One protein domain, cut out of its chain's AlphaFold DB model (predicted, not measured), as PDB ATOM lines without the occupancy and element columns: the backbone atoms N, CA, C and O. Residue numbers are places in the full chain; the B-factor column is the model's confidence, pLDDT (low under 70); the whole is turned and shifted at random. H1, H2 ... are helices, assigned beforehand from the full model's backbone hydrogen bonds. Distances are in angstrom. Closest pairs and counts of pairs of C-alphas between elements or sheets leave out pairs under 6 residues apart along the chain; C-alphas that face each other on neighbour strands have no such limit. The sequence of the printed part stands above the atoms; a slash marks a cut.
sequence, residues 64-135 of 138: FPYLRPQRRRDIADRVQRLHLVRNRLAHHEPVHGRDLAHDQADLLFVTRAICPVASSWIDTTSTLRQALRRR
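This is residues 64 to 135 of the 138 residues of an uncharacterized protein of Streptosporangiales bacterium (UniProt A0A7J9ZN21). The longest helix, H1, crosses one side of H2, while H3 and the short H4 pack on the other side of H2, one near each end of it. H2 is thus the middle of three tiers, and the last turn of H1 sticks out with residues 87 to 92, of which 87 to 90 belong to H1. The printed part has 72 residues with four named helices, in the order H1, H2, H3, H4, and no named strand; the class is all helix. It is only just compact, close to loose, with a radius of gyration of the C-alphas of 13.0 A and spans of 35 by 24 by 17 A.

H1, residues 72 to 90, touches H2, residues 100 to 114, at a steep tilt of 53 degrees, opposite ways; their closest C-alphas, those of Arg 78 and Asp 106, are 5.6 A apart. H2 is the hub, touching three helices. With residues 108 to 112 alone it touches H3, residues 116 to 125, at a shallow tilt of 32 degrees, opposite ways, a helical hairpin; the closest C-alphas, those of Arg 112 and Ser 119, are 4.9 A apart. With residues 100 to 104 alone H2 touches H4, residues 128 to 133, at a shallow tilt of 31 degrees, opposite ways; the closest C-alphas, those of Ala 101 and Arg 129, are 7.5 A apart. The helix packing is only just mostly aligned, two of these three tilts being shallow. H1 is apart from H3 and H4, and H3 is apart from H4. In H2, H3 and H4 every O i to N i+4 pair is within hydrogen-bond range; in H1, 14 of 15 are.

H1 is 26.3 A long and begins at C-alpha 72 (-58.606, -20.564, 42.256). H2 is 21.3 A long, H3 14.2 A and H4 8.7 A, ending at C-alpha 133 (-33.620, -0.844, 49.150).

The farthest C-alphas, those of Gln 70 and Arg 134, are 36.4 A apart. The printed part has no cut and no long link. Its mean pLDDT is 93.1, and no printed residue is under 70.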
ATOM      1  N   PHE A  64     -62.125 -11.925  39.198       96.94
ATOM      2  CA  PHE A  64     -60.734 -11.900  38.736       96.94
ATOM      3  C   PHE A  64     -60.660 -11.948  37.199       96.94
ATOM      4  O   PHE A  64     -60.140 -12.917  36.624       96.94
ATOM      5  N   PRO A  65     -61.199 -10.933  36.496       97.44
ATOM      6  CA  PRO A  65     -61.334 -10.965  35.041       97.44
ATOM      7  C   PRO A  65     -59.992 -10.980  34.301       97.44
ATOM      8  O   PRO A  65     -59.954 -11.446  33.162       97.44
ATOM      9  N   TYR A  66     -58.894 -10.560  34.938       97.69
ATOM     10  CA  TYR A  66     -57.552 -10.499  34.342       97.69
ATOM     11  C   TYR A  66     -56.636 -11.662  34.747       97.69
ATOM     12  O   TYR A  66     -55.484 -11.723  34.321       97.69
ATOM     13  N   LEU A  67     -57.125 -12.610  35.549       97.00
ATOM     14  CA  LEU A  67     -56.382 -13.822  35.890       97.00
ATOM     15  C   LEU A  67     -56.434 -14.823  34.729       97.00
ATOM     16  O   LEU A  67     -57.521 -15.208  34.292       97.00
ATOM     17  N   ARG A  68     -55.283 -15.277  34.225       94.88
ATOM     18  CA  ARG A  68     -55.202 -16.303  33.172       94.88
ATOM     19  C   ARG A  68     -54.046 -17.273  33.456       94.88
ATOM     20  O   ARG A  68     -52.919 -16.803  33.582       94.88
ATOM     21  N   PRO A  69     -54.296 -18.598  33.517       94.12
ATOM     22  CA  PRO A  69     -55.610 -19.255  33.606       94.12
ATOM     23  C   PRO A  69     -56.344 -18.898  34.913       94.12
ATOM     24  O   PRO A  69     -55.702 -18.612  35.916       94.12
ATOM     25  N   GLN A  70     -57.684 -18.937  34.931       93.38
ATOM     26  CA  GLN A  70     -58.491 -18.619  36.126       93.38
ATOM     27  C   GLN A  70     -58.473 -19.745  37.179       93.38
ATOM     28  O   GLN A  70     -59.503 -20.333  37.517       93.38
ATOM     29  N   ARG A  71     -57.288 -20.064  37.705       95.94
ATOM     30  CA  ARG A  71     -57.104 -21.079  38.748       95.94
ATOM     31  C   ARG A  71     -57.343 -20.459  40.122       95.94
ATOM     32  O   ARG A  71     -56.631 -19.544  40.527       95.94
ATOM     33  N   ARG A  72     -58.298 -21.008  40.882       96.31
ATOM     34  CA  ARG A  72     -58.606 -20.564  42.256       96.31
ATOM     35  C   ARG A  72     -57.365 -20.550  43.141       96.31
ATOM     36  O   ARG A  72     -57.143 -19.592  43.875       96.31
ATOM     37  N   ARG A  73     -56.572 -21.624  43.067       96.31
ATOM     38  CA  ARG A  73     -55.375 -21.828  43.891       96.31
ATOM     39  C   ARG A  73     -54.391 -20.658  43.798       96.31
ATOM     40  O   ARG A  73     -53.895 -20.221  44.830       96.31
ATOM     41  N   ASP A  74     -54.195 -20.100  42.603       95.94
ATOM     42  CA  ASP A  74     -53.243 -19.006  42.382       95.94
ATOM     43  C   ASP A  74     -53.611 -17.744  43.168       95.94
ATOM     44  O   ASP A  74     -52.722 -17.041  43.652       95.94
ATOM     45  N   ILE A  75     -54.909 -17.480  43.335       97.06
ATOM     46  CA  ILE A  75     -55.417 -16.372  44.147       97.06
ATOM     47  C   ILE A  75     -55.488 -16.765  45.619       97.06
ATOM     48  O   ILE A  75     -55.066 -15.996  46.477       97.06
ATOM     49  N   ALA A  76     -56.006 -17.954  45.926       96.19
ATOM     50  CA  ALA A  76     -56.240 -18.393  47.296       96.19
ATOM     51  C   ALA A  76     -54.952 -18.417  48.129       96.19
ATOM     52  O   ALA A  76     -54.931 -17.863  49.229       96.19
ATOM     53  N   ASP A  77     -53.875 -18.986  47.583       95.56
ATOM     54  CA  ASP A  77     -52.597 -19.118  48.287       95.56
ATOM     55  C   ASP A  77     -51.982 -17.733  48.569       95.56
ATOM     56  O   ASP A  77     -51.456 -17.480  49.656       95.56
ATOM     57  N   ARG A  78     -52.120 -16.795  47.622       96.94
ATOM     58  CA  ARG A  78     -51.636 -15.410  47.740       96.94
ATOM     59  C   ARG A  78     -52.450 -14.596  48.731       96.94
ATOM     60  O   ARG A  78     -51.892 -13.985  49.635       96.94
ATOM     61  N   VAL A  79     -53.777 -14.638  48.625       96.81
ATOM     62  CA  VAL A  79     -54.678 -13.957  49.567       96.81
ATOM     63  C   VAL A  79     -54.491 -14.499  50.985       96.81
ATOM     64  O   VAL A  79     -54.559 -13.733  51.945       96.81
ATOM     65  N   GLN A  80     -54.194 -15.791  51.147       95.19
ATOM     66  CA  GLN A  80     -53.845 -16.358  52.446       95.19
ATOM     67  C   GLN A  80     -52.560 -15.751  53.021       95.19
ATOM     68  O   GLN A  80     -52.570 -15.344  54.185       95.19
ATOM     69  N   ARG A  81     -51.482 -15.639  52.234       95.00
ATOM     70  CA  ARG A  81     -50.235 -14.992  52.681       95.00
ATOM     71  C   ARG A  81     -50.439 -13.511  53.008       95.00
ATOM     72  O   ARG A  81     -50.044 -13.072  54.087       95.00
ATOM     73  N   LEU A  82     -51.164 -12.782  52.157       95.56
ATOM     74  CA  LEU A  82     -51.514 -11.373  52.376       95.56
ATOM     75  C   LEU A  82     -52.341 -11.159  53.650       95.56
ATOM     76  O   LEU A  82     -52.108 -10.223  54.412       95.56
ATOM     77  N   HIS A  83     -53.290 -12.052  53.925       94.38
ATOM     78  CA  HIS A  83     -54.076 -12.006  55.152       94.38
ATOM     79  C   HIS A  83     -53.208 -12.212  56.403       94.38
ATOM     80  O   HIS A  83     -53.434 -11.545  57.412       94.38
ATOM     81  N   LEU A  84     -52.207 -13.101  56.349       92.75
ATOM     82  CA  LEU A  84     -51.274 -13.310  57.463       92.75
ATOM     83  C   LEU A  84     -50.441 -12.056  57.742       92.75
ATOM     84  O   LEU A  84     -50.407 -11.610  58.886       92.75
ATOM     85  N   VAL A  85     -49.819 -11.454  56.720       93.81
ATOM     86  CA  VAL A  85     -49.022 -10.231  56.921       93.81
ATOM     87  C   VAL A  85     -49.895  -9.069  57.396       93.81
ATOM     88  O   VAL A  85     -49.528  -8.398  58.356       93.81
ATOM     89  N   ARG A  86     -51.099  -8.883  56.836       93.44
ATOM     90  CA  ARG A  86     -52.041  -7.853  57.304       93.44
ATOM     91  C   ARG A  86     -52.412  -8.046  58.772       93.44
ATOM     92  O   ARG A  86     -52.519  -7.062  59.495       93.44
ATOM     93  N   ASN A  87     -52.640  -9.285  59.212       92.00
ATOM     94  CA  ASN A  87     -52.968  -9.547  60.613       92.00
ATOM     95  C   ASN A  87     -51.786  -9.269  61.530       92.00
ATOM     96  O   ASN A  87     -51.982  -8.612  62.543       92.00
ATOM     97  N   ARG A  88     -50.569  -9.666  61.149       93.44
ATOM     98  CA  ARG A  88     -49.365  -9.302  61.908       93.44
ATOM     99  C   ARG A  88     -49.231  -7.795  62.073       93.44
ATOM    100  O   ARG A  88     -49.071  -7.321  63.188       93.44
ATOM    101  N   LEU A  89     -49.385  -7.046  60.978       90.81
ATOM    102  CA  LEU A  89     -49.355  -5.584  61.009       90.81
ATOM    103  C   LEU A  89     -50.437  -5.008  61.935       90.81
ATOM    104  O   LEU A  89     -50.146  -4.123  62.730       90.81
ATOM    105  N   ALA A  90     -51.666  -5.530  61.877       89.19
ATOM    106  CA  ALA A  90     -52.764  -5.091  62.741       89.19
ATOM    107  C   ALA A  90     -52.542  -5.424  64.229       89.19
ATOM    108  O   ALA A  90     -53.011  -4.693  65.098       89.19
ATOM    109  N   HIS A  91     -51.830  -6.513  64.521       91.81
ATOM    110  CA  HIS A  91     -51.436  -6.907  65.873       91.81
ATOM    111  C   HIS A  91     -50.101  -6.291  66.318       91.81
ATOM    112  O   HIS A  91     -49.634  -6.603  67.408       91.81
ATOM    113  N   HIS A  92     -49.506  -5.402  65.514       91.12
ATOM    114  CA  HIS A  92     -48.183  -4.815  65.756       91.12
ATOM    115  C   HIS A  92     -47.077  -5.868  65.960       91.12
ATOM    116  O   HIS A  92     -46.078  -5.625  66.634       91.12
ATOM    117  N   GLU A  93     -47.236  -7.045  65.353       91.31
ATOM    118  CA  GLU A  93     -46.217  -8.086  65.361       91.31
ATOM    119  C   GLU A  93     -45.073  -7.748  64.388       91.31
ATOM    120  O   GLU A  93     -45.302  -7.158  63.323       91.31
ATOM    121  N   PRO A  94     -43.836  -8.186  64.676       88.38
ATOM    122  CA  PRO A  94     -42.713  -7.947  63.785       88.38
ATOM    123  C   PRO A  94     -42.868  -8.635  62.417       88.38
ATOM    124  O   PRO A  94     -43.099  -9.843  62.307       88.38
ATOM    125  N   VAL A  95     -42.661  -7.865  61.344       88.50
ATOM    126  CA  VAL A  95     -42.653  -8.362  59.952       88.50
ATOM    127  C   VAL A  95     -41.294  -8.225  59.261       88.50
ATOM    128  O   VAL A  95     -41.139  -8.666  58.129       88.50
ATOM    129  N   HIS A  96     -40.287  -7.665  59.936       82.25
ATOM    130  CA  HIS A  96     -38.963  -7.421  59.352       82.25
ATOM    131  C   HIS A  96     -38.227  -8.714  58.951       82.25
ATOM    132  O   HIS A  96     -37.419  -8.688  58.030       82.25
ATOM    133  N   GLY A  97     -38.501  -9.852  59.598       85.31
ATOM    134  CA  GLY A  97     -37.936 -11.158  59.221       85.31
ATOM    135  C   GLY A  97     -38.637 -11.847  58.041       85.31
ATOM    136  O   GLY A  97     -38.265 -12.958  57.683       85.31
ATOM    137  N   ARG A  98     -39.679 -11.236  57.462       89.94
ATOM    138  CA  ARG A  98     -40.400 -11.783  56.305       89.94
ATOM    139  C   ARG A  98     -39.817 -11.266  54.998       89.94
ATOM    140  O   ARG A  98     -39.279 -10.160  54.935       89.94
ATOM    141  N   ASP A  99     -40.033 -12.033  53.936       91.94
ATOM    142  CA  ASP A  99     -39.816 -11.563  52.572       91.94
ATOM    143  C   ASP A  99     -40.953 -10.616  52.147       91.94
ATOM    144  O   ASP A  99     -41.950 -11.002  51.533       91.94
ATOM    145  N   LEU A 100     -40.801  -9.343  52.512       91.56
ATOM    146  CA  LEU A 100     -41.755  -8.292  52.163       91.56
ATOM    147  C   LEU A 100     -41.765  -7.975  50.660       91.56
ATOM    148  O   LEU A 100     -42.751  -7.428  50.169       91.56
ATOM    149  N   ALA A 101     -40.699  -8.315  49.924       91.75
ATOM    150  CA  ALA A 101     -40.684  -8.174  48.472       91.75
ATOM    151  C   ALA A 101     -41.619  -9.208  47.831       91.75
ATOM    152  O   ALA A 101     -42.396  -8.867  46.935       91.75
ATOM    153  N   HIS A 102     -41.609 -10.444  48.337       94.06
ATOM    154  CA  HIS A 102     -42.562 -11.475  47.938       94.06
ATOM    155  C   HIS A 102     -44.000 -11.122  48.336       94.06
ATOM    156  O   HIS A 102     -44.900 -11.211  47.500       94.06
ATOM    157  N   ASP A 103     -44.221 -10.648  49.570       94.12
ATOM    158  CA  ASP A 103     -45.551 -10.197  50.011       94.12
ATOM    159  C   ASP A 103     -46.065  -9.044  49.103       94.12
ATOM    160  O   ASP A 103     -47.241  -9.018  48.726       94.12
ATOM    161  N   GLN A 104     -45.191  -8.121  48.666       94.25
ATOM    162  CA  GLN A 104     -45.545  -7.073  47.698       94.25
ATOM    163  C   GLN A 104     -45.879  -7.642  46.312       94.25
ATOM    164  O   GLN A 104     -46.854  -7.212  45.692       94.25
ATOM    165  N   ALA A 105     -45.096  -8.601  45.816       95.50
ATOM    166  CA  ALA A 105     -45.357  -9.248  44.533       95.50
ATOM    167  C   ALA A 105     -46.719  -9.962  44.526       95.50
ATOM    168  O   ALA A 105     -47.473  -9.849  43.557       95.50
ATOM    169  N   ASP A 106     -47.080 -10.628  45.624       96.81
ATOM    170  CA  ASP A 106     -48.392 -11.253  45.788       96.81
ATOM    171  C   ASP A 106     -49.531 -10.230  45.793       96.81
ATOM    172  O   ASP A 106     -50.567 -10.454  45.160       96.81
ATOM    173  N   LEU A 107     -49.340  -9.088  46.461       95.81
ATOM    174  CA  LEU A 107     -50.315  -7.997  46.475       95.81
ATOM    175  C   LEU A 107     -50.552  -7.453  45.064       95.81
ATOM    176  O   LEU A 107     -51.701  -7.296  44.638       95.81
ATOM    177  N   LEU A 108     -49.478  -7.204  44.317       97.00
ATOM    178  CA  LEU A 108     -49.565  -6.728  42.938       97.00
ATOM    179  C   LEU A 108     -50.212  -7.769  42.021       97.00
ATOM    180  O   LEU A 108     -51.040  -7.408  41.189       97.00
ATOM    181  N   PHE A 109     -49.919  -9.056  42.213       97.75
ATOM    182  CA  PHE A 109     -50.552 -10.135  41.456       97.75
ATOM    183  C   PHE A 109     -52.071 -10.177  41.679       97.75
ATOM    184  O   PHE A 109     -52.840 -10.158  40.717       97.75
ATOM    185  N   VAL A 110     -52.516 -10.207  42.941       97.19
ATOM    186  CA  VAL A 110     -53.947 -10.290  43.282       97.19
ATOM    187  C   VAL A 110     -54.693  -9.046  42.804       97.19
ATOM    188  O   VAL A 110     -55.767  -9.155  42.216       97.19
ATOM    189  N   THR A 111     -54.120  -7.859  43.002       97.25
ATOM    190  CA  THR A 111     -54.744  -6.605  42.555       97.25
ATOM    191  C   THR A 111     -54.809  -6.518  41.037       97.25
ATOM    192  O   THR A 111     -55.845  -6.124  40.511       97.25
ATOM    193  N   ARG A 112     -53.774  -6.965  40.311       97.88
ATOM    194  CA  ARG A 112     -53.778  -7.003  38.841       97.88
ATOM    195  C   ARG A 112     -54.836  -7.956  38.301       97.88
ATOM    196  O   ARG A 112     -55.475  -7.626  37.308       97.88
ATOM    197  N   ALA A 113     -55.035  -9.100  38.956       97.69
ATOM    198  CA  ALA A 113     -56.071 -10.063  38.592       97.69
ATOM    199  C   ALA A 113     -57.490  -9.467  38.665       97.69
ATOM    200  O   ALA A 113     -58.355  -9.871  37.886       97.69
ATOM    201  N   ILE A 114     -57.711  -8.499  39.563       97.19
ATOM    202  CA  ILE A 114     -58.971  -7.760  39.715       97.19
ATOM    203  C   ILE A 114     -59.025  -6.573  38.743       97.19
ATOM    204  O   ILE A 114     -59.975  -6.434  37.977       97.19
ATOM    205  N   CYS A 115     -58.008  -5.708  38.777       97.75
ATOM    206  CA  CYS A 115     -57.941  -4.470  38.011       97.75
ATOM    207  C   CYS A 115     -56.474  -4.029  37.791       97.75
ATOM    208  O   CYS A 115     -55.809  -3.586  38.736       97.75
ATOM    209  N   PRO A 116     -55.956  -4.076  36.549       97.44
ATOM    210  CA  PRO A 116     -54.601  -3.641  36.219       97.44
ATOM    211  C   PRO A 116     -54.323  -2.178  36.570       97.44
ATOM    212  O   PRO A 116     -53.217  -1.863  37.002       97.44
ATOM    213  N   VAL A 117     -55.325  -1.302  36.440       97.69
ATOM    214  CA  VAL A 117     -55.202   0.123  36.786       97.69
ATOM    215  C   VAL A 117     -54.942   0.292  38.284       97.69
ATOM    216  O   VAL A 117     -54.000   0.981  38.667       97.69
ATOM    217  N   ALA A 118     -55.708  -0.399  39.135       95.12
ATOM    218  CA  ALA A 118     -55.509  -0.361  40.583       95.12
ATOM    219  C   ALA A 118     -54.134  -0.922  40.985       95.12
ATOM    220  O   ALA A 118     -53.450  -0.340  41.819       95.12
ATOM    221  N   SER A 119     -53.700  -2.017  40.354       97.06
ATOM    222  CA  SER A 119     -52.367  -2.591  40.576       97.06
ATOM    223  C   SER A 119     -51.246  -1.606  40.228       97.06
ATOM    224  O   SER A 119     -50.338  -1.399  41.030       97.06
ATOM    225  N   SER A 120     -51.344  -0.939  39.072       96.50
ATOM    226  CA  SER A 120     -50.377   0.079  38.647       96.50
ATOM    227  C   SER A 120     -50.348   1.274  39.598       96.50
ATOM    228  O   SER A 120     -49.278   1.780  39.932       96.50
ATOM    229  N   TRP A 121     -51.516   1.727  40.057       96.44
ATOM    230  CA  TRP A 121     -51.602   2.809  41.033       96.44
ATOM    231  C   TRP A 121     -50.927   2.424  42.357       96.44
ATOM    232  O   TRP A 121     -50.139   3.199  42.892       96.44
ATOM    233  N   ILE A 122     -51.146   1.201  42.852       94.19
ATOM    234  CA  ILE A 122     -50.481   0.714  44.070       94.19
ATOM    235  C   ILE A 122     -48.962   0.624  43.882       94.19
ATOM    236  O   ILE A 122     -48.216   1.052  44.759       94.19
ATOM    237  N   ASP A 123     -48.485   0.077  42.762       93.88
ATOM    238  CA  ASP A 123     -47.043  -0.082  42.521       93.88
ATOM    239  C   ASP A 123     -46.318   1.268  42.449       93.88
ATOM    240  O   ASP A 123     -45.231   1.420  43.002       93.88
ATOM    241  N   THR A 124     -46.948   2.265  41.823       93.31
ATOM    242  CA  THR A 124     -46.371   3.609  41.651       93.31
ATOM    243  C   THR A 124     -46.429   4.464  42.916       93.31
ATOM    244  O   THR A 124     -45.560   5.310  43.114       93.31
ATOM    245  N   THR A 125     -47.412   4.244  43.792       92.56
ATOM    246  CA  THR A 125     -47.574   5.011  45.041       92.56
ATOM    247  C   THR A 125     -46.909   4.356  46.253       92.56
ATOM    248  O   THR A 125     -46.670   5.020  47.263       92.56
ATOM    249  N   SER A 126     -46.584   3.064  46.185       90.25
ATOM    250  CA  SER A 126     -45.990   2.339  47.307       90.25
ATOM    251  C   SER A 126     -44.534   2.740  47.567       90.25
ATOM    252  O   SER A 126     -43.655   2.610  46.715       90.25
ATOM    253  N   THR A 127     -44.238   3.112  48.812       90.25
ATOM    254  CA  THR A 127     -42.868   3.382  49.282       90.25
ATOM    255  C   THR A 127     -42.113   2.116  49.698       90.25
ATOM    256  O   THR A 127     -40.907   2.175  49.945       90.25
ATOM    257  N   LEU A 128     -42.773   0.949  49.735       86.69
ATOM    258  CA  LEU A 128     -42.198  -0.303  50.242       86.69
ATOM    259  C   LEU A 128     -40.930  -0.711  49.480       86.69
ATOM    260  O   LEU A 128     -39.924  -1.057  50.096       86.69
ATOM    261  N   ARG A 129     -40.923  -0.572  48.147       83.81
ATOM    262  CA  ARG A 129     -39.731  -0.854  47.324       83.81
ATOM    263  C   ARG A 129     -38.546   0.043  47.676       83.81
ATOM    264  O   ARG A 129     -37.401  -0.378  47.534       83.81
ATOM    265  N   GLN A 130     -38.802   1.289  48.070       86.81
ATOM    266  CA  GLN A 130     -37.749   2.225  48.466       86.81
ATOM    267  C   GLN A 130     -37.236   1.886  49.867       86.81
ATOM    268  O   GLN A 130     -36.028   1.851  50.082       86.81
ATOM    269  N   ALA A 131     -38.142   1.568  50.794       87.25
ATOM    270  CA  ALA A 131     -37.795   1.150  52.149       87.25
ATOM    271  C   ALA A 131     -36.941  -0.129  52.156       87.25
ATOM    272  O   ALA A 131     -35.931  -0.182  52.852       87.25
ATOM    273  N   LEU A 132     -37.285  -1.123  51.329       85.06
ATOM    274  CA  LEU A 132     -36.512  -2.363  51.210       85.06
ATOM    275  C   LEU A 132     -35.105  -2.135  50.649       85.06
ATOM    276  O   LEU A 132     -34.163  -2.749  51.132       85.06
ATOM    277  N   ARG A 133     -34.942  -1.216  49.687       85.06
ATOM    278  CA  ARG A 133     -33.620  -0.844  49.150       85.06
ATOM    279  C   ARG A 133     -32.733  -0.118  50.158       85.06
ATOM    280  O   ARG A 133     -31.518  -0.196  50.056       85.06
ATOM    281  N   ARG A 134     -33.336   0.613  51.098       84.75
ATOM    282  CA  ARG A 134     -32.624   1.343  52.159       84.75
ATOM    283  C   ARG A 134     -32.292   0.476  53.367       84.75
ATOM    284  O   ARG A 134     -31.625   0.960  54.275       84.75
ATOM    285  N   ARG A 135     -32.774  -0.768  53.409       73.69
ATOM    286  CA  ARG A 135     -32.464  -1.691  54.494       73.69
ATOM    287  C   ARG A 135     -30.960  -1.986  54.443       73.69
ATOM    288  O   ARG A 135     -30.513  -2.514  53.423       73.69
TER     289      ARG A 135